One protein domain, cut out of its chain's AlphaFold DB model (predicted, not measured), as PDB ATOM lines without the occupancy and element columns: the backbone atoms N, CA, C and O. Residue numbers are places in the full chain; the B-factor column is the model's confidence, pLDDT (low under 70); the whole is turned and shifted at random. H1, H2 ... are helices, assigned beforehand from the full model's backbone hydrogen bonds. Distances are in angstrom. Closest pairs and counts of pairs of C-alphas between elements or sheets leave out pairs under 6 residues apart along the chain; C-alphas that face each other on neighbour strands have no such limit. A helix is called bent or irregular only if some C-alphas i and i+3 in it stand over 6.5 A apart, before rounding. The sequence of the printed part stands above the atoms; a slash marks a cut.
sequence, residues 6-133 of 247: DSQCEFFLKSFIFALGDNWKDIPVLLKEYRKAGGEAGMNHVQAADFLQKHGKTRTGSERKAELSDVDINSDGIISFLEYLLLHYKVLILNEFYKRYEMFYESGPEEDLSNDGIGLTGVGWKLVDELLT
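What this domain is: This is residues 6 to 133 of the 247 residues of the protein "Calmodulin" of Florenciella parvula (UniProt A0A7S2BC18). The short helix H5 lies in the core of a cluster of mostly crossed helices: the helical hairpin of H1 and H2 packs along one side of it, and H3 and H4, set crosswise to each other, lie on the opposite side. H6 and H7 cross at another end, and the long link between them, residues 101 to 123, makes a wide loop of its own whose Glu 106 is at the far end of the longest span. The printed part has 128 residues, with seven named helices, H1 to H7 in order along the chain, and no named strand; its class is all helix. It is compact, with a radius of gyration of the C-alphas of 14.3 A and spans of 44 by 31 by 24 A.

Where its parts are: H1, the longest helix by residues, is residues 6 to 20, 17.7 A long, beginning at C-alpha 6 at (38.669, 31.662, 29.637). It is irregular: C-alphas 15 and 18 are 8.3 A apart. H2 is residues 23 to 36, 21.0 A; H3 is residues 45 to 55, 14.8 A; H4 is residues 61 to 71, 15.3 A. H5 is residues 81 to 88, beginning at C-alpha 81 at (43.371, 31.015, 21.869). H6 is residues 90 to 100, 15.4 A, and H7 is residues 124 to 132, ending at C-alpha 132 at (54.278, 38.002, 30.274).

How they stand to each other: H1 is the hub, touching four helices. With H2 it forms a helical hairpin at a shallow tilt of 26 degrees, opposite ways; the closest C-alphas, of Ile 17 and Trp 24, are 6.3 A apart. With residues 8 to 12 alone it touches H5, at a shallow tilt of 29 degrees, the same way; the closest C-alphas are those of Gln 8 and Leu 82, 5.6 A. Residues 16 to 20 alone touch H6, closest at the C-alphas of Ala 19 and Leu 92, 7.0 A. Residues 12 to 16 alone touch H7, about perpendicular at 85 degrees, with the C-alphas of Ser 15 and Leu 131 closest at 5.8 A. H6 and H7 touch at a steep tilt of 68 degrees, only just short of about perpendicular; the closest C-alphas, of Phe 97 and Glu 130, are 5.7 A apart. H5 touches H4 through the C-alphas of Val 71 and Glu 83, 5.9 A, the closest. H4 touches H3, about perpendicular at 77 degrees, with the C-alphas of His 45 and Leu 68 closest at 6.5 A. H3 is apart from H1. In H3, H4, H5, H6 and H7 every O i to N i+4 pair is within hydrogen-bond range; in H1 9 of 11 are, in H2 7 of 10.

The domain as a whole: The two C-alphas farthest apart, of Gly 38 and Glu 106, are 45.6 A apart. The printed part has no cut. The link from H6 to H7, of 23 residues, is long. Residues 43 to 44 pair antiparallel with residues 78 to 79. The mean pLDDT of the printed part is 88.0; residues 102 to 108 are under 70.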
ATOM      1  N   ASP A   6      39.041  30.498  28.812       87.94
ATOM      2  CA  ASP A   6      38.669  31.662  29.637       87.94
ATOM      3  C   ASP A   6      39.894  32.207  30.366       87.94
ATOM      4  O   ASP A   6      40.109  33.418  30.394       87.94
ATOM      5  N   SER A   7      40.715  31.318  30.924       88.75
ATOM      6  CA  SER A   7      41.966  31.679  31.592       88.75
ATOM      7  C   SER A   7      42.954  32.344  30.623       88.75
ATOM      8  O   SER A   7      43.584  33.339  30.980       88.75
ATOM      9  N   GLN A   8      43.044  31.863  29.378       92.25
ATOM     10  CA  GLN A   8      43.858  32.488  28.323       92.25
ATOM     11  C   GLN A   8      43.351  33.894  27.952       92.25
ATOM     12  O   GLN A   8      44.140  34.834  27.850       92.25
ATOM     13  N   CYS A   9      42.033  34.055  27.793       92.19
ATOM     14  CA  CYS A   9      41.387  35.344  27.526       92.19
ATOM     15  C   CYS A   9      41.621  36.349  28.663       92.19
ATOM     16  O   CYS A   9      42.025  37.489  28.429       92.19
ATOM     17  N   GLU A  10      41.409  35.910  29.904       89.12
ATOM     18  CA  GLU A  10      41.636  36.702  31.109       89.12
ATOM     19  C   GLU A  10      43.093  37.155  31.214       89.12
ATOM     20  O   GLU A  10      43.355  38.327  31.492       89.12
ATOM     21  N   PHE A  11      44.034  36.248  30.956       90.88
ATOM     22  CA  PHE A  11      45.454  36.560  30.979       90.88
ATOM     23  C   PHE A  11      45.810  37.640  29.953       90.88
ATOM     24  O   PHE A  11      46.394  38.660  30.314       90.88
ATOM     25  N   PHE A  12      45.370  37.478  28.705       93.62
ATOM     26  CA  PHE A  12      45.626  38.461  27.656       93.62
ATOM     27  C   PHE A  12      45.012  39.833  27.974       93.62
ATOM     28  O   PHE A  12      45.666  40.866  27.813       93.62
ATOM     29  N   LEU A  13      43.766  39.858  28.461       91.50
ATOM     30  CA  LEU A  13      43.105  41.096  28.870       91.50
ATOM     31  C   LEU A  13      43.879  41.793  29.990       91.50
ATOM     32  O   LEU A  13      44.109  42.994  29.896       91.50
ATOM     33  N   LYS A  14      44.337  41.062  31.012       87.94
ATOM     34  CA  LYS A  14      45.165  41.639  32.083       87.94
ATOM     35  C   LYS A  14      46.455  42.247  31.530       87.94
ATOM     36  O   LYS A  14      46.808  43.351  31.940       87.94
ATOM     37  N   SER A  15      47.113  41.588  30.579       89.50
ATOM     38  CA  SER A  15      48.357  42.094  29.986       89.50
ATOM     39  C   SER A  15      48.146  43.356  29.142       89.50
ATOM     40  O   SER A  15      48.940  44.292  29.231       89.50
ATOM     41  N   PHE A  16      47.049  43.438  28.380       91.62
ATOM     42  CA  PHE A  16      46.890  44.460  27.334       91.62
ATOM     43  C   PHE A  16      45.703  45.412  27.499       91.62
ATOM     44  O   PHE A  16      45.463  46.225  26.609       91.62
ATOM     45  N   ILE A  17      44.980  45.394  28.622       87.88
ATOM     46  CA  ILE A  17      43.759  46.201  28.799       87.88
ATOM     47  C   ILE A  17      43.933  47.685  28.460       87.88
ATOM     48  O   ILE A  17      43.094  48.275  27.785       87.88
ATOM     49  N   PHE A  18      45.033  48.298  28.897       86.31
ATOM     50  CA  PHE A  18      45.279  49.718  28.647       86.31
ATOM     51  C   PHE A  18      45.582  49.998  27.177       86.31
ATOM     52  O   PHE A  18      45.164  51.021  26.647       86.31
ATOM     53  N   ALA A  19      46.288  49.083  26.516       89.44
ATOM     54  CA  ALA A  19      46.616  49.194  25.101       89.44
ATOM     55  C   ALA A  19      45.388  48.963  24.212       89.44
ATOM     56  O   ALA A  19      45.258  49.586  23.161       89.44
ATOM     57  N   LEU A  20      44.464  48.108  24.659       90.56
ATOM     58  CA  LEU A  20      43.198  47.832  23.985       90.56
ATOM     59  C   LEU A  20      42.217  49.011  24.058       90.56
ATOM     60  O   LEU A  20      41.366  49.145  23.178       90.56
ATOM     61  N   GLY A  21      42.322  49.880  25.068       87.25
ATOM     62  CA  GLY A  21      41.443  51.043  25.202       87.25
ATOM     63  C   GLY A  21      39.982  50.615  25.313       87.25
ATOM     64  O   GLY A  21      39.646  49.869  26.220       87.25
ATOM     65  N   ASP A  22      39.113  51.056  24.400       85.12
ATOM     66  CA  ASP A  22      37.703  50.632  24.350       85.12
ATOM     67  C   ASP A  22      37.476  49.306  23.592       85.12
ATOM     68  O   ASP A  22      36.425  48.684  23.760       85.12
ATOM     69  N   ASN A  23      38.465  48.829  22.825       88.25
ATOM     70  CA  ASN A  23      38.361  47.625  21.983       88.25
ATOM     71  C   ASN A  23      38.527  46.317  22.771       88.25
ATOM     72  O   ASN A  23      38.434  45.227  22.217       88.25
ATOM     73  N   TRP A  24      38.759  46.382  24.081       88.62
ATOM     74  CA  TRP A  24      38.916  45.190  24.921       88.62
ATOM     75  C   TRP A  24      37.697  44.250  24.867       88.62
ATOM     76  O   TRP A  24      37.833  43.045  25.076       88.62
ATOM     77  N   LYS A  25      36.514  44.794  24.552       88.19
ATOM     78  CA  LYS A  25      35.250  44.057  24.403       88.19
ATOM     79  C   LYS A  25      35.257  43.087  23.223       88.19
ATOM     80  O   LYS A  25      34.495  42.121  23.230       88.19
ATOM     81  N   ASP A  26      36.132  43.307  22.249       91.12
ATOM     82  CA  ASP A  26      36.246  42.445  21.078       91.12
ATOM     83  C   ASP A  26      36.834  41.079  21.454       91.12
ATOM     84  O   ASP A  26      36.523  40.076  20.818       91.12
ATOM     85  N   ILE A  27      37.623  40.995  22.530       92.69
ATOM     86  CA  ILE A  27      38.289  39.748  22.935       92.69
ATOM     87  C   ILE A  27      37.292  38.703  23.460       92.69
ATOM     88  O   ILE A  27      37.318  37.579  22.956       92.69
ATOM     89  N   PRO A  28      36.362  39.015  24.387       90.38
ATOM     90  CA  PRO A  28      35.291  38.084  24.750       90.38
ATOM     91  C   PRO A  28      34.405  37.665  23.568       90.38
ATOM     92  O   PRO A  28      33.943  36.523  23.516       90.38
ATOM     93  N   VAL A  29      34.174  38.562  22.602       90.50
ATOM     94  CA  VAL A  29      33.418  38.239  21.380       90.50
ATOM     95  C   VAL A  29      34.197  37.248  20.513       90.50
ATOM     96  O   VAL A  29      33.643  36.229  20.100       90.50
ATOM     97  N   LEU A  30      35.491  37.494  20.300       94.00
ATOM     98  CA  LEU A  30      36.383  36.584  19.581       94.00
ATOM     99  C   LEU A  30      36.489  35.226  20.271       94.00
ATOM    100  O   LEU A  30      36.450  34.211  19.583       94.00
ATOM    101  N   LEU A  31      36.544  35.181  21.605       93.44
ATOM    102  CA  LEU A  31      36.526  33.934  22.371       93.44
ATOM    103  C   LEU A  31      35.256  33.121  22.080       93.44
ATOM    104  O   LEU A  31      35.333  31.912  21.850       93.44
ATOM    105  N   LYS A  32      34.084  33.769  22.046       90.81
ATOM    106  CA  LYS A  32      32.817  33.098  21.717       90.81
ATOM    107  C   LYS A  32      32.845  32.503  20.305       90.81
ATOM    108  O   LYS A  32      32.444  31.353  20.119       90.81
ATOM    109  N   GLU A  33      33.322  33.258  19.318       93.75
ATOM    110  CA  GLU A  33      33.443  32.769  17.937       93.75
ATOM    111  C   GLU A  33      34.485  31.648  17.816       93.75
ATOM    112  O   GLU A  33      34.247  30.646  17.137       93.75
ATOM    113  N   TYR A  34      35.600  31.759  18.536       94.69
ATOM    114  CA  TYR A  34      36.652  30.748  18.601       94.69
ATOM    115  C   TYR A  34      36.124  29.414  19.151       94.69
ATOM    116  O   TYR A  34      36.302  28.358  18.540       94.69
ATOM    117  N   ARG A  35      35.355  29.454  20.245       92.19
ATOM    118  CA  ARG A  35      34.661  28.274  20.791       92.19
ATOM    119  C   ARG A  35      33.677  27.664  19.811       92.19
ATOM    120  O   ARG A  35      33.649  26.448  19.635       92.19
ATOM    121  N   LYS A  36      32.875  28.504  19.157       90.94
ATOM    122  CA  LYS A  36      31.877  28.071  18.171       90.94
ATOM    123  C   LYS A  36      32.518  27.367  16.973       90.94
ATOM    124  O   LYS A  36      31.908  26.472  16.397       90.94
ATOM    125  N   ALA A  37      33.747  27.739  16.626       92.25
ATOM    126  CA  ALA A  37      34.555  27.074  15.609       92.25
ATOM    127  C   ALA A  37      35.264  25.792  16.109       92.25
ATOM    128  O   ALA A  37      35.990  25.159  15.346       92.25
ATOM    129  N   GLY A  38      35.023  25.373  17.356       90.19
ATOM    130  CA  GLY A  38      35.546  24.134  17.936       90.19
ATOM    131  C   GLY A  38      36.830  24.298  18.747       90.19
ATOM    132  O   GLY A  38      37.430  23.293  19.106       90.19
ATOM    133  N   GLY A  39      37.247  25.529  19.054       91.19
ATOM    134  CA  GLY A  39      38.515  25.813  19.728       91.19
ATOM    135  C   GLY A  39      38.547  25.601  21.246       91.19
ATOM    136  O   GLY A  39      39.526  25.989  21.865       91.19
ATOM    137  N   GLU A  40      37.524  25.015  21.883       87.62
ATOM    138  CA  GLU A  40      37.468  24.876  23.358       87.62
ATOM    139  C   GLU A  40      38.716  24.185  23.947       87.62
ATOM    140  O   GLU A  40      39.184  24.574  25.015       87.62
ATOM    141  N   ALA A  41      39.270  23.203  23.227       86.94
ATOM    142  CA  ALA A  41      40.504  22.488  23.569       86.94
ATOM    143  C   ALA A  41      41.699  22.897  22.681       86.94
ATOM    144  O   ALA A  41      42.646  22.135  22.532       86.94
ATOM    145  N   GLY A  42      41.624  24.070  22.047       89.06
ATOM    146  CA  GLY A  42      42.530  24.484  20.979       89.06
ATOM    147  C   GLY A  42      42.084  24.007  19.589       89.06
ATOM    148  O   GLY A  42      41.229  23.131  19.450       89.06
ATOM    149  N   MET A  43      42.617  24.640  18.543       94.88
ATOM    150  CA  MET A  43      42.295  24.337  17.146       94.88
ATOM    151  C   MET A  43      43.456  23.646  16.450       94.88
ATOM    152  O   MET A  43      44.563  24.166  16.436       94.88
ATOM    153  N   ASN A  44      43.204  22.543  15.747       94.69
ATOM    154  CA  ASN A  44      44.218  22.037  14.819       94.69
ATOM    155  C   ASN A  44      44.445  23.026  13.656       94.69
ATOM    156  O   ASN A  44      43.635  23.922  13.406       94.69
ATOM    157  N   HIS A  45      45.511  22.825  12.881       94.06
ATOM    158  CA  HIS A  45      45.881  23.736  11.789       94.06
ATOM    159  C   HIS A  45      44.777  23.956  10.742       94.06
ATOM    160  O   HIS A  45      44.691  25.037  10.165       94.06
ATOM    161  N   VAL A  46      43.918  22.964  10.485       93.38
ATOM    162  CA  VAL A  46      42.821  23.106   9.512       93.38
ATOM    163  C   VAL A  46      41.736  24.025  10.070       93.38
ATOM    164  O   VAL A  46      41.333  24.980   9.409       93.38
ATOM    165  N   GLN A  47      41.310  23.785  11.311       95.12
ATOM    166  CA  GLN A  47      40.332  24.631  12.000       95.12
ATOM    167  C   GLN A  47      40.857  26.062  12.171       95.12
ATOM    168  O   GLN A  47      40.141  27.023  11.892       95.12
ATOM    169  N   ALA A  48      42.123  26.202  12.568       94.88
ATOM    170  CA  ALA A  48      42.776  27.490  12.744       94.88
ATOM    171  C   ALA A  48      42.904  28.255  11.416       94.88
ATOM    172  O   ALA A  48      42.667  29.462  11.388       94.88
ATOM    173  N   ALA A  49      43.206  27.573  10.302       94.50
ATOM    174  CA  ALA A  49      43.235  28.189   8.975       94.50
ATOM    175  C   ALA A  49      41.882  28.813   8.605       94.50
ATOM    176  O   ALA A  49      41.834  29.976   8.193       94.50
ATOM    177  N   ASP A  50      40.794  28.060   8.783       94.19
ATOM    178  CA  ASP A  50      39.433  28.517   8.489       94.19
ATOM    179  C   ASP A  50      39.010  29.668   9.405       94.19
ATOM    180  O   ASP A  50      38.376  30.632   8.960       94.19
ATOM    181  N   PHE A  51      39.371  29.590  10.686       94.94
ATOM    182  CA  PHE A  51      39.082  30.638  11.657       94.94
ATOM    183  C   PHE A  51      39.827  31.933  11.318       94.94
ATOM    184  O   PHE A  51      39.213  32.997  11.201       94.94
ATOM    185  N   LEU A  52      41.132  31.849  11.060       92.50
ATOM    186  CA  LEU A  52      41.951  32.993  10.670       92.50
ATOM    187  C   LEU A  52      41.557  33.574   9.307       92.50
ATOM    188  O   LEU A  52      41.759  34.763   9.069       92.50
ATOM    189  N   GLN A  53      40.974  32.777   8.411       91.38
ATOM    190  CA  GLN A  53      40.442  33.286   7.150       91.38
ATOM    191  C   GLN A  53      39.218  34.190   7.353       91.38
ATOM    192  O   GLN A  53      39.010  35.115   6.568       91.38
ATOM    193  N   LYS A  54      38.417  33.934   8.394       91.25
ATOM    194  CA  LYS A  54      37.215  34.717   8.730       91.25
ATOM    195  C   LYS A  54      37.507  35.901   9.649       91.25
ATOM    196  O   LYS A  54      36.892  36.948   9.493       91.25
ATOM    197  N   HIS A  55      38.418  35.719  10.603       90.75
ATOM    198  CA  HIS A  55      38.665  36.664  11.698       90.75
ATOM    199  C   HIS A  55      40.067  37.281  11.676       90.75
ATOM    200  O   HIS A  55      40.420  38.032  12.578       90.75
ATOM    201  N   GLY A  56      40.897  36.942  10.695       86.31
ATOM    202  CA  GLY A  56      42.248  37.467  10.539       86.31
ATOM    203  C   GLY A  56      42.454  38.089   9.165       86.31
ATOM    204  O   GLY A  56      41.513  38.369   8.420       86.31
ATOM    205  N   LYS A  57      43.719  38.305   8.811       86.75
ATOM    206  CA  LYS A  57      44.057  38.767   7.468       86.75
ATOM    207  C   LYS A  57      43.867  37.659   6.442       86.75
ATOM    208  O   LYS A  57      44.152  36.485   6.695       86.75
ATOM    209  N   THR A  58      43.412  38.061   5.259       89.69
ATOM    210  CA  THR A  58      43.400  37.194   4.081       89.69
ATOM    211  C   THR A  58      44.835  36.857   3.695       89.69
ATOM    212  O   THR A  58      45.673  37.748   3.578       89.69
ATOM    213  N   ARG A  59      45.104  35.566   3.501       90.25
ATOM    214  CA  ARG A  59      46.410  35.021   3.123       90.25
ATOM    215  C   ARG A  59      46.234  34.004   2.004       90.25
ATOM    216  O   ARG A  59      45.182  33.374   1.890       90.25
ATOM    217  N   THR A  60      47.268  33.815   1.196       93.50
ATOM    218  CA  THR A  60      47.368  32.653   0.307       93.50
ATOM    219  C   THR A  60      47.558  31.370   1.125       93.50
ATOM    220  O   THR A  60      47.951  31.405   2.293       93.50
ATOM    221  N   GLY A  61      47.312  30.206   0.516       92.31
ATOM    222  CA  GLY A  61      47.452  28.921   1.212       92.31
ATOM    223  C   GLY A  61      48.868  28.659   1.741       92.31
ATOM    224  O   GLY A  61      49.027  28.138   2.843       92.31
ATOM    225  N   SER A  62      49.902  29.060   0.994       93.50
ATOM    226  CA  SER A  62      51.299  28.941   1.428       93.50
ATOM    227  C   SER A  62      51.627  29.871   2.595       93.50
ATOM    228  O   SER A  62      52.282  29.442   3.540       93.50
ATOM    229  N   GLU A  63      51.136  31.111   2.562       93.44
ATOM    230  CA  GLU A  63      51.329  32.071   3.654       93.44
ATOM    231  C   GLU A  63      50.604  31.620   4.922       93.44
ATOM    232  O   GLU A  63      51.198  31.651   5.994       93.44
ATOM    233  N   ARG A  64      49.362  31.124   4.815       94.56
ATOM    234  CA  ARG A  64      48.624  30.592   5.971       94.56
ATOM    235  C   ARG A  64      49.346  29.405   6.600       94.56
ATOM    236  O   ARG A  64      49.408  29.306   7.817       94.56
ATOM    237  N   LYS A  65      49.898  28.504   5.784       93.50
ATOM    238  CA  LYS A  65      50.656  27.355   6.291       93.50
ATOM    239  C   LYS A  65      51.908  27.793   7.057       93.50
ATOM    240  O   LYS A  65      52.186  27.227   8.110       93.50
ATOM    241  N   ALA A  66      52.642  28.775   6.531       92.38
ATOM    242  CA  ALA A  66      53.803  29.341   7.211       92.38
ATOM    243  C   ALA A  66      53.398  30.031   8.522       92.38
ATOM    244  O   ALA A  66      54.007  29.781   9.552       92.38
ATOM    245  N   GLU A  67      52.325  30.823   8.492       92.62
ATOM    246  CA  GLU A  67      51.793  31.529   9.659       92.62
ATOM    247  C   GLU A  67      51.375  30.575  10.783       92.62
ATOM    248  O   GLU A  67      51.753  30.791  11.927       92.62
ATOM    249  N   LEU A  68      50.653  29.496  10.464       93.88
ATOM    250  CA  LEU A  68      50.222  28.505  11.456       93.88
ATOM    251  C   LEU A  68      51.401  27.773  12.098       93.88
ATOM    252  O   LEU A  68      51.407  27.582  13.304       93.88
ATOM    253  N   SER A  69      52.408  27.407  11.303       92.50
ATOM    254  CA  SER A  69      53.613  26.752  11.822       92.50
ATOM    255  C   SER A  69      54.459  27.658  12.720       92.50
ATOM    256  O   SER A  69      55.285  27.148  13.464       92.50
ATOM    257  N   ASP A  70      54.326  28.973  12.575       92.44
ATOM    258  CA  ASP A  70      55.112  29.986  13.287       92.44
ATOM    259  C   ASP A  70      54.372  30.515  14.530       92.44
ATOM    260  O   ASP A  70      54.988  30.951  15.496       92.44
ATOM    261  N   VAL A  71      53.037  30.457  14.519       93.75
ATOM    262  CA  VAL A  71      52.166  30.793  15.659       93.75
ATOM    263  C   VAL A  71      52.031  29.657  16.668       93.75
ATOM    264  O   VAL A  71      51.737  29.937  17.824       93.75
ATOM    265  N   ASP A  72      52.253  28.412  16.247       94.06
ATOM    266  CA  ASP A  72      52.357  27.237  17.118       94.06
ATOM    267  C   ASP A  72      53.690  27.275  17.898       94.06
ATOM    268  O   ASP A  72      54.689  26.647  17.530       94.06
ATOM    269  N   ILE A  73      53.736  28.105  18.945       89.19
ATOM    270  CA  ILE A  73      54.963  28.467  19.673       89.19
ATOM    271  C   ILE A  73      55.509  27.261  20.441       89.19
ATOM    272  O   ILE A  73      56.727  27.115  20.589       89.19
ATOM    273  N   ASN A  74      54.622  26.410  20.956       90.50
ATOM    274  CA  ASN A  74      54.989  25.204  21.698       90.50
ATOM    275  C   ASN A  74      55.129  23.958  20.795       90.50
ATOM    276  O   ASN A  74      55.622  22.932  21.274       90.50
ATOM    277  N   SER A  75      54.784  24.061  19.505       91.38
ATOM    278  CA  SER A  75      54.891  23.001  18.494       91.38
ATOM    279  C   SER A  75      54.076  21.745  18.818       91.38
ATOM    280  O   SER A  75      54.532  20.623  18.562       91.38
ATOM    281  N   ASP A  76      52.886  21.909  19.394       93.12
ATOM    282  CA  ASP A  76      51.984  20.797  19.716       93.12
ATOM    283  C   ASP A  76      50.964  20.487  18.598       93.12
ATOM    284  O   ASP A  76      50.234  19.490  18.670       93.12
ATOM    285  N   GLY A  77      50.969  21.272  17.514       92.88
ATOM    286  CA  GLY A  77      50.068  21.132  16.370       92.88
ATOM    287  C   GLY A  77      48.657  21.670  16.621       92.88
ATOM    288  O   GLY A  77      47.755  21.453  15.793       92.88
ATOM    289  N   ILE A  78      48.450  22.344  17.753       93.62
ATOM    290  CA  ILE A  78      47.200  22.943  18.188       93.62
ATOM    291  C   ILE A  78      47.445  24.430  18.435       93.62
ATOM    292  O   ILE A  78      48.194  24.844  19.301       93.62
ATOM    293  N   ILE A  79      46.715  25.270  17.715       95.38
ATOM    294  CA  ILE A  79      46.707  26.703  17.971       95.38
ATOM    295  C   ILE A  79      45.786  26.960  19.157       95.38
ATOM    296  O   ILE A  79      44.580  26.713  19.076       95.38
ATOM    297  N   SER A  80      46.340  27.448  20.257       95.69
ATOM    298  CA  SER A  80      45.597  27.931  21.419       95.69
ATOM    299  C   SER A  80      44.940  29.293  21.148       95.69
ATOM    300  O   SER A  80      45.292  30.019  20.213       95.69
ATOM    301  N   PHE A  81      43.982  29.689  21.994       95.94
ATOM    302  CA  PHE A  81      43.371  31.015  21.869       95.94
ATOM    303  C   PHE A  81      44.406  32.123  22.104       95.94
ATOM    304  O   PHE A  81      44.380  33.151  21.432       95.94
ATOM    305  N   LEU A  82      45.350  31.898  23.019       94.94
ATOM    306  CA  LEU A  82      46.429  32.836  23.305       94.94
ATOM    307  C   LEU A  82      47.367  33.031  22.106       94.94
ATOM    308  O   LEU A  82      47.685  34.170  21.773       94.94
ATOM    309  N   GLU A  83      47.756  31.956  21.421       95.19
ATOM    310  CA  GLU A  83      48.566  32.024  20.194       95.19
ATOM    311  C   GLU A  83      47.833  32.756  19.066       95.19
ATOM    312  O   GLU A  83      48.409  33.626  18.405       95.19
ATOM    313  N   TYR A  84      46.529  32.501  18.909       95.19
ATOM    314  CA  TYR A  84      45.688  33.292  18.011       95.19
ATOM    315  C   TYR A  84      45.716  34.787  18.372       95.19
ATOM    316  O   TYR A  84      45.881  35.625  17.482       95.19
ATOM    317  N   LEU A  85      45.578  35.145  19.654       95.38
ATOM    318  CA  LEU A  85      45.590  36.543  20.095       95.38
ATOM    319  C   LEU A  85      46.954  37.212  19.874       95.38
ATOM    320  O   LEU A  85      46.986  38.372  19.463       95.38
ATOM    321  N   LEU A  86      48.062  36.492  20.082       94.12
ATOM    322  CA  LEU A  86      49.412  36.984  19.790       94.12
ATOM    323  C   LEU A  86      49.574  37.353  18.313       94.12
ATOM    324  O   LEU A  86      50.150  38.395  18.001       94.12
ATOM    325  N   LEU A  87      49.023  36.542  17.406       93.62
ATOM    326  CA  LEU A  87      49.000  36.860  15.980       93.62
ATOM    327  C   LEU A  87      48.048  38.022  15.673       93.62
ATOM    328  O   LEU A  87      48.434  38.985  15.012       93.62
ATOM    329  N   HIS A  88      46.803  37.942  16.140       93.31
ATOM    330  CA  HIS A  88      45.749  38.896  15.790       93.31
ATOM    331  C   HIS A  88      46.074  40.317  16.268       93.31
ATOM    332  O   HIS A  88      45.861  41.287  15.539       93.31
ATOM    333  N   TYR A  89      46.648  40.437  17.467       93.25
ATOM    334  CA  TYR A  89      47.031  41.704  18.087       93.25
ATOM    335  C   TYR A  89      48.533  41.995  17.995       93.25
ATOM    336  O   TYR A  89      49.012  42.905  18.674       93.25
ATOM    337  N   LYS A  90      49.275  41.296  17.125       92.06
ATOM    338  CA  LYS A  90      50.732  41.428  16.948       92.06
ATOM    339  C   LYS A  90      51.212  42.880  16.975       92.06
ATOM    340  O   LYS A  90      52.076  43.237  17.767       92.06
ATOM    341  N   VAL A  91      50.624  43.739  16.143       90.50
ATOM    342  CA  VAL A  91      51.025  45.153  16.038       90.50
ATOM    343  C   VAL A  91      50.769  45.929  17.330       90.50
ATOM    344  O   VAL A  91      51.588  46.758  17.717       90.50
ATOM    345  N   LEU A  92      49.652  45.679  18.015       92.31
ATOM    346  CA  LEU A  92      49.349  46.328  19.294       92.31
ATOM    347  C   LEU A  92      50.389  45.944  20.351       92.31
ATOM    348  O   LEU A  92      50.911  46.818  21.039       92.31
ATOM    349  N   ILE A  93      50.730  44.658  20.422       92.62
ATOM    350  CA  ILE A  93      51.703  44.127  21.380       92.62
ATOM    351  C   ILE A  93      53.099  44.694  21.097       92.62
ATOM    352  O   ILE A  93      53.753  45.185  22.014       92.62
ATOM    353  N   LEU A  94      53.537  44.712  19.832       90.19
ATOM    354  CA  LEU A  94      54.827  45.304  19.454       90.19
ATOM    355  C   LEU A  94      54.900  46.791  19.791       90.19
ATOM    356  O   LEU A  94      55.922  47.258  20.283       90.19
ATOM    357  N   ASN A  95      53.817  47.539  19.571       88.62
ATOM    358  CA  ASN A  95      53.773  48.945  19.955       88.62
ATOM    359  C   ASN A  95      53.972  49.133  21.465       88.62
ATOM    360  O   ASN A  95      54.697  50.041  21.865       88.62
ATOM    361  N   GLU A  96      53.350  48.306  22.309       88.38
ATOM    362  CA  GLU A  96      53.562  48.389  23.761       88.38
ATOM    363  C   GLU A  96      54.975  47.974  24.170       88.38
ATOM    364  O   GLU A  96      55.594  48.690  24.959       88.38
ATOM    365  N   PHE A  97      55.519  46.914  23.564       88.38
ATOM    366  CA  PHE A  97      56.913  46.512  23.754       88.38
ATOM    367  C   PHE A  97      57.859  47.693  23.476       88.38
ATOM    368  O   PHE A  97      58.625  48.119  24.342       88.38
ATOM    369  N   TYR A  98      57.745  48.322  22.304       86.06
ATOM    370  CA  TYR A  98      58.602  49.450  21.927       86.06
ATOM    371  C   TYR A  98      58.423  50.684  22.816       86.06
ATOM    372  O   TYR A  98      59.408  51.339  23.165       86.06
ATOM    373  N   LYS A  99      57.188  50.989  23.235       83.81
ATOM    374  CA  LYS A  99      56.920  52.066  24.202       83.81
ATOM    375  C   LYS A  99      57.574  51.791  25.554       83.81
ATOM    376  O   LYS A  99      58.061  52.724  26.188       83.81
ATOM    377  N   ARG A 100      57.554  50.542  26.022       82.06
ATOM    378  CA  ARG A 100      58.078  50.152  27.336       82.06
ATOM    379  C   ARG A 100      59.593  50.217  27.392       82.06
ATOM    380  O   ARG A 100      60.135  50.713  28.379       82.06
ATOM    381  N   TYR A 101      60.249  49.701  26.362       80.12
ATOM    382  CA  TYR A 101      61.704  49.631  26.298       80.12
ATOM    383  C   TYR A 101      62.348  50.932  25.801       80.12
ATOM    384  O   TYR A 101      63.560  50.972  25.624       80.12
ATOM    385  N   GLU A 102      61.557  51.997  25.592       66.44
ATOM    386  CA  GLU A 102      62.009  53.294  25.058       66.44
ATOM    387  C   GLU A 102      62.817  53.146  23.750       66.44
ATOM    388  O   GLU A 102      63.597  54.013  23.370       66.44
ATOM    389  N   MET A 103      62.589  52.053  23.011       62.72
ATOM    390  CA  MET A 103      63.302  51.697  21.780       62.72
ATOM    391  C   MET A 103      62.699  52.373  20.540       62.72
ATOM    392  O   MET A 103      62.778  51.851  19.429       62.72
ATOM    393  N   PHE A 104      62.126  53.567  20.701       55.78
ATOM    394  CA  PHE A 104      61.964  54.482  19.576       55.78
ATOM    395  C   PHE A 104      63.317  55.152  19.346       55.78
ATOM    396  O   PHE A 104      63.546  56.285  19.764       55.78
ATOM    397  N   TYR A 105      64.243  54.427  18.716       53.38
ATOM    398  CA  TYR A 105      65.444  55.041  18.161       53.38
ATOM    399  C   TYR A 105      65.043  56.225  17.263       53.38
ATOM    400  O   TYR A 105      63.938  56.241  16.715       53.38
ATOM    401  N   GLU A 106      65.940  57.186  17.032       56.06
ATOM    402  CA  GLU A 106      65.723  58.242  16.022       56.06
ATOM    403  C   GLU A 106      65.374  57.658  14.631       56.06
ATOM    404  O   GLU A 106      64.756  58.331  13.810       56.06
ATOM    405  N   SER A 107      65.720  56.386  14.393       60.16
ATOM    406  CA  SER A 107      65.406  55.594  13.199       60.16
ATOM    407  C   SER A 107      64.058  54.849  13.218       60.16
ATOM    408  O   SER A 107      63.690  54.283  12.193       60.16
ATOM    409  N   GLY A 108      63.309  54.850  14.327       64.62
ATOM    410  CA  GLY A 108      62.042  54.116  14.470       64.62
ATOM    411  C   GLY A 108      62.194  52.623  14.828       64.62
ATOM    412  O   GLY A 108      63.311  52.172  15.094       64.62
ATOM    413  N   PRO A 109      61.076  51.867  14.896       75.12
ATOM    414  CA  PRO A 109      61.079  50.423  15.160       75.12
ATOM    415  C   PRO A 109      61.833  49.655  14.065       75.12
ATOM    416  O   PRO A 109      61.774  50.023  12.893       75.12
ATOM    417  N   GLU A 110      62.533  48.583  14.449       76.69
ATOM    418  CA  GLU A 110      63.317  47.760  13.514       76.69
ATOM    419  C   GLU A 110      62.429  46.987  12.535       76.69
ATOM    420  O   GLU A 110      62.802  46.785  11.379       76.69
ATOM    421  N   GLU A 111      61.253  46.549  12.989       78.12
ATOM    422  CA  GLU A 111      60.301  45.833  12.153       78.12
ATOM    423  C   GLU A 111      59.208  46.736  11.607       78.12
ATOM    424  O   GLU A 111      58.796  47.728  12.214       78.12
ATOM    425  N   ASP A 112      58.676  46.311  10.465       72.38
ATOM    426  CA  ASP A 112      57.456  46.874   9.924       72.38
ATOM    427  C   ASP A 112      56.292  46.625  10.895       72.38
ATOM    428  O   ASP A 112      55.859  45.491  11.115       72.38
ATOM    429  N   LEU A 113      55.796  47.713  11.487       76.31
ATOM    430  CA  LEU A 113      54.606  47.711  12.334       76.31
ATOM    431  C   LEU A 113      53.312  47.781  11.513       76.31
ATOM    432  O   LEU A 113      52.223  47.888  12.086       76.31
ATOM    433  N   SER A 114      53.391  47.706  10.182       73.19
ATOM    434  CA  SER A 114      52.239  47.312   9.389       73.19
ATOM    435  C   SER A 114      51.833  45.896   9.803       73.19
ATOM    436  O   SER A 114      52.648  45.002  10.033       73.19
ATOM    437  N   ASN A 115      50.531  45.650   9.906       73.38
ATOM    438  CA  ASN A 115      50.044  44.317  10.251       73.38
ATOM    439  C   ASN A 115      50.227  43.323   9.075       73.38
ATOM    440  O   ASN A 115      49.511  42.332   8.999       73.38
ATOM    441  N   ASP A 116      51.021  43.636   8.043       78.44
ATOM    442  CA  ASP A 116      51.085  42.869   6.789       78.44
ATOM    443  C   ASP A 116      52.036  41.672   6.852       78.44
ATOM    444  O   ASP A 116      51.823  40.711   6.108       78.44
ATOM    445  N   GLY A 117      52.991  41.662   7.787       77.56
ATOM    446  CA  GLY A 117      53.911  40.539   7.991       77.56
ATOM    447  C   GLY A 117      53.200  39.204   8.254       77.56
ATOM    448  O   GLY A 117      52.135  39.161   8.869       77.56
ATOM    449  N   ILE A 118      53.792  38.109   7.774       82.19
ATOM    450  CA  ILE A 118      53.275  36.741   7.943       82.19
ATOM    451  C   ILE A 118      53.754  36.207   9.298       82.19
ATOM    452  O   ILE A 118      54.943  36.303   9.596       82.19
ATOM    453  N   GLY A 119      52.846  35.654  10.106       86.31
ATOM    454  CA  GLY A 119      53.210  35.004  11.370       86.31
ATOM    455  C   GLY A 119      53.838  35.932  12.412       86.31
ATOM    456  O   GLY A 119      53.630  37.150  12.415       86.31
ATOM    457  N   LEU A 120      54.606  35.337  13.318       88.50
ATOM    458  CA  LEU A 120      55.364  35.972  14.398       88.50
ATOM    459  C   LEU A 120      56.870  36.051  14.087       88.50
ATOM    460  O   LEU A 120      57.646  36.506  14.928       88.50
ATOM    461  N   THR A 121      57.280  35.642  12.887       82.06
ATOM    462  CA  THR A 121      58.673  35.518  12.452       82.06
ATOM    463  C   THR A 121      59.479  36.768  12.795       82.06
ATOM    464  O   THR A 121      59.090  37.894  12.476       82.06
ATOM    465  N   GLY A 122      60.611  36.561  13.472       82.56
ATOM    466  CA  GLY A 122      61.537  37.620  13.890       82.56
ATOM    467  C   GLY A 122      61.124  38.383  15.155       82.56
ATOM    468  O   GLY A 122      61.980  38.995  15.788       82.56
ATOM    469  N   VAL A 123      59.857  38.297  15.576       87.88
ATOM    470  CA  VAL A 123      59.325  39.087  16.701       87.88
ATOM    471  C   VAL A 123      58.619  38.278  17.786       87.88
ATOM    472  O   VAL A 123      58.237  38.854  18.800       87.88
ATOM    473  N   GLY A 124      58.462  36.960  17.624       87.44
ATOM    474  CA  GLY A 124      57.757  36.105  18.587       87.44
ATOM    475  C   GLY A 124      58.254  36.268  20.026       87.44
ATOM    476  O   GLY A 124      57.452  36.367  20.948       87.44
ATOM    477  N   TRP A 125      59.567  36.422  20.220       88.50
ATOM    478  CA  TRP A 125      60.143  36.662  21.545       88.50
ATOM    479  C   TRP A 125      59.712  38.006  22.158       88.50
ATOM    480  O   TRP A 125      59.427  38.043  23.349       88.50
ATOM    481  N   LYS A 126      59.596  39.082  21.360       90.50
ATOM    482  CA  LYS A 126      59.111  40.403  21.815       90.50
ATOM    483  C   LYS A 126      57.650  40.319  22.251       90.50
ATOM    484  O   LYS A 126      57.260  40.906  23.254       90.50
ATOM    485  N   LEU A 127      56.849  39.561  21.500       91.94
ATOM    486  CA  LEU A 127      55.430  39.359  21.788       91.94
ATOM    487  C   LEU A 127      55.215  38.587  23.091       91.94
ATOM    488  O   LEU A 127      54.400  38.995  23.914       91.94
ATOM    489  N   VAL A 128      55.947  37.485  23.273       90.75
ATOM    490  CA  VAL A 128      55.862  36.662  24.485       90.75
ATOM    491  C   VAL A 128      56.394  37.426  25.698       90.75
ATOM    492  O   VAL A 128      55.750  37.403  26.744       90.75
ATOM    493  N   ASP A 129      57.514  38.142  25.564       89.69
ATOM    494  CA  ASP A 129      58.068  38.969  26.644       89.69
ATOM    495  C   ASP A 129      57.067  40.033  27.114       89.69
ATOM    496  O   ASP A 129      56.776  40.139  28.307       89.69
ATOM    497  N   GLU A 130      56.457  40.767  26.177       90.69
ATOM    498  CA  GLU A 130      55.467  41.782  26.533       90.69
ATOM    499  C   GLU A 130      54.188  41.155  27.107       90.69
ATOM    500  O   GLU A 130      53.654  41.662  28.090       90.69
ATOM    501  N   LEU A 131      53.718  40.025  26.564       91.00
ATOM    502  CA  LEU A 131      52.550  39.304  27.085       91.00
ATOM    503  C   LEU A 131      52.742  38.882  28.550       91.00
ATOM    504  O   LEU A 131      51.802  38.971  29.344       91.00
ATOM    505  N   LEU A 132      53.940  38.418  28.910       88.62
ATOM    506  CA  LEU A 132      54.278  38.002  30.274       88.62
ATOM    507  C   LEU A 132      54.598  39.188  31.197       88.62
ATOM    508  O   LEU A 132      54.697  39.018  32.415       88.62
ATOM    509  N   THR A 133      54.725  40.394  30.644       82.94
ATOM    510  CA  THR A 133      55.040  41.598  31.404       82.94
ATOM    511  C   THR A 133      53.770  42.352  31.778       82.94
ATOM    512  O   THR A 133      53.175  43.066  30.974       82.94
TER     513      THR A 133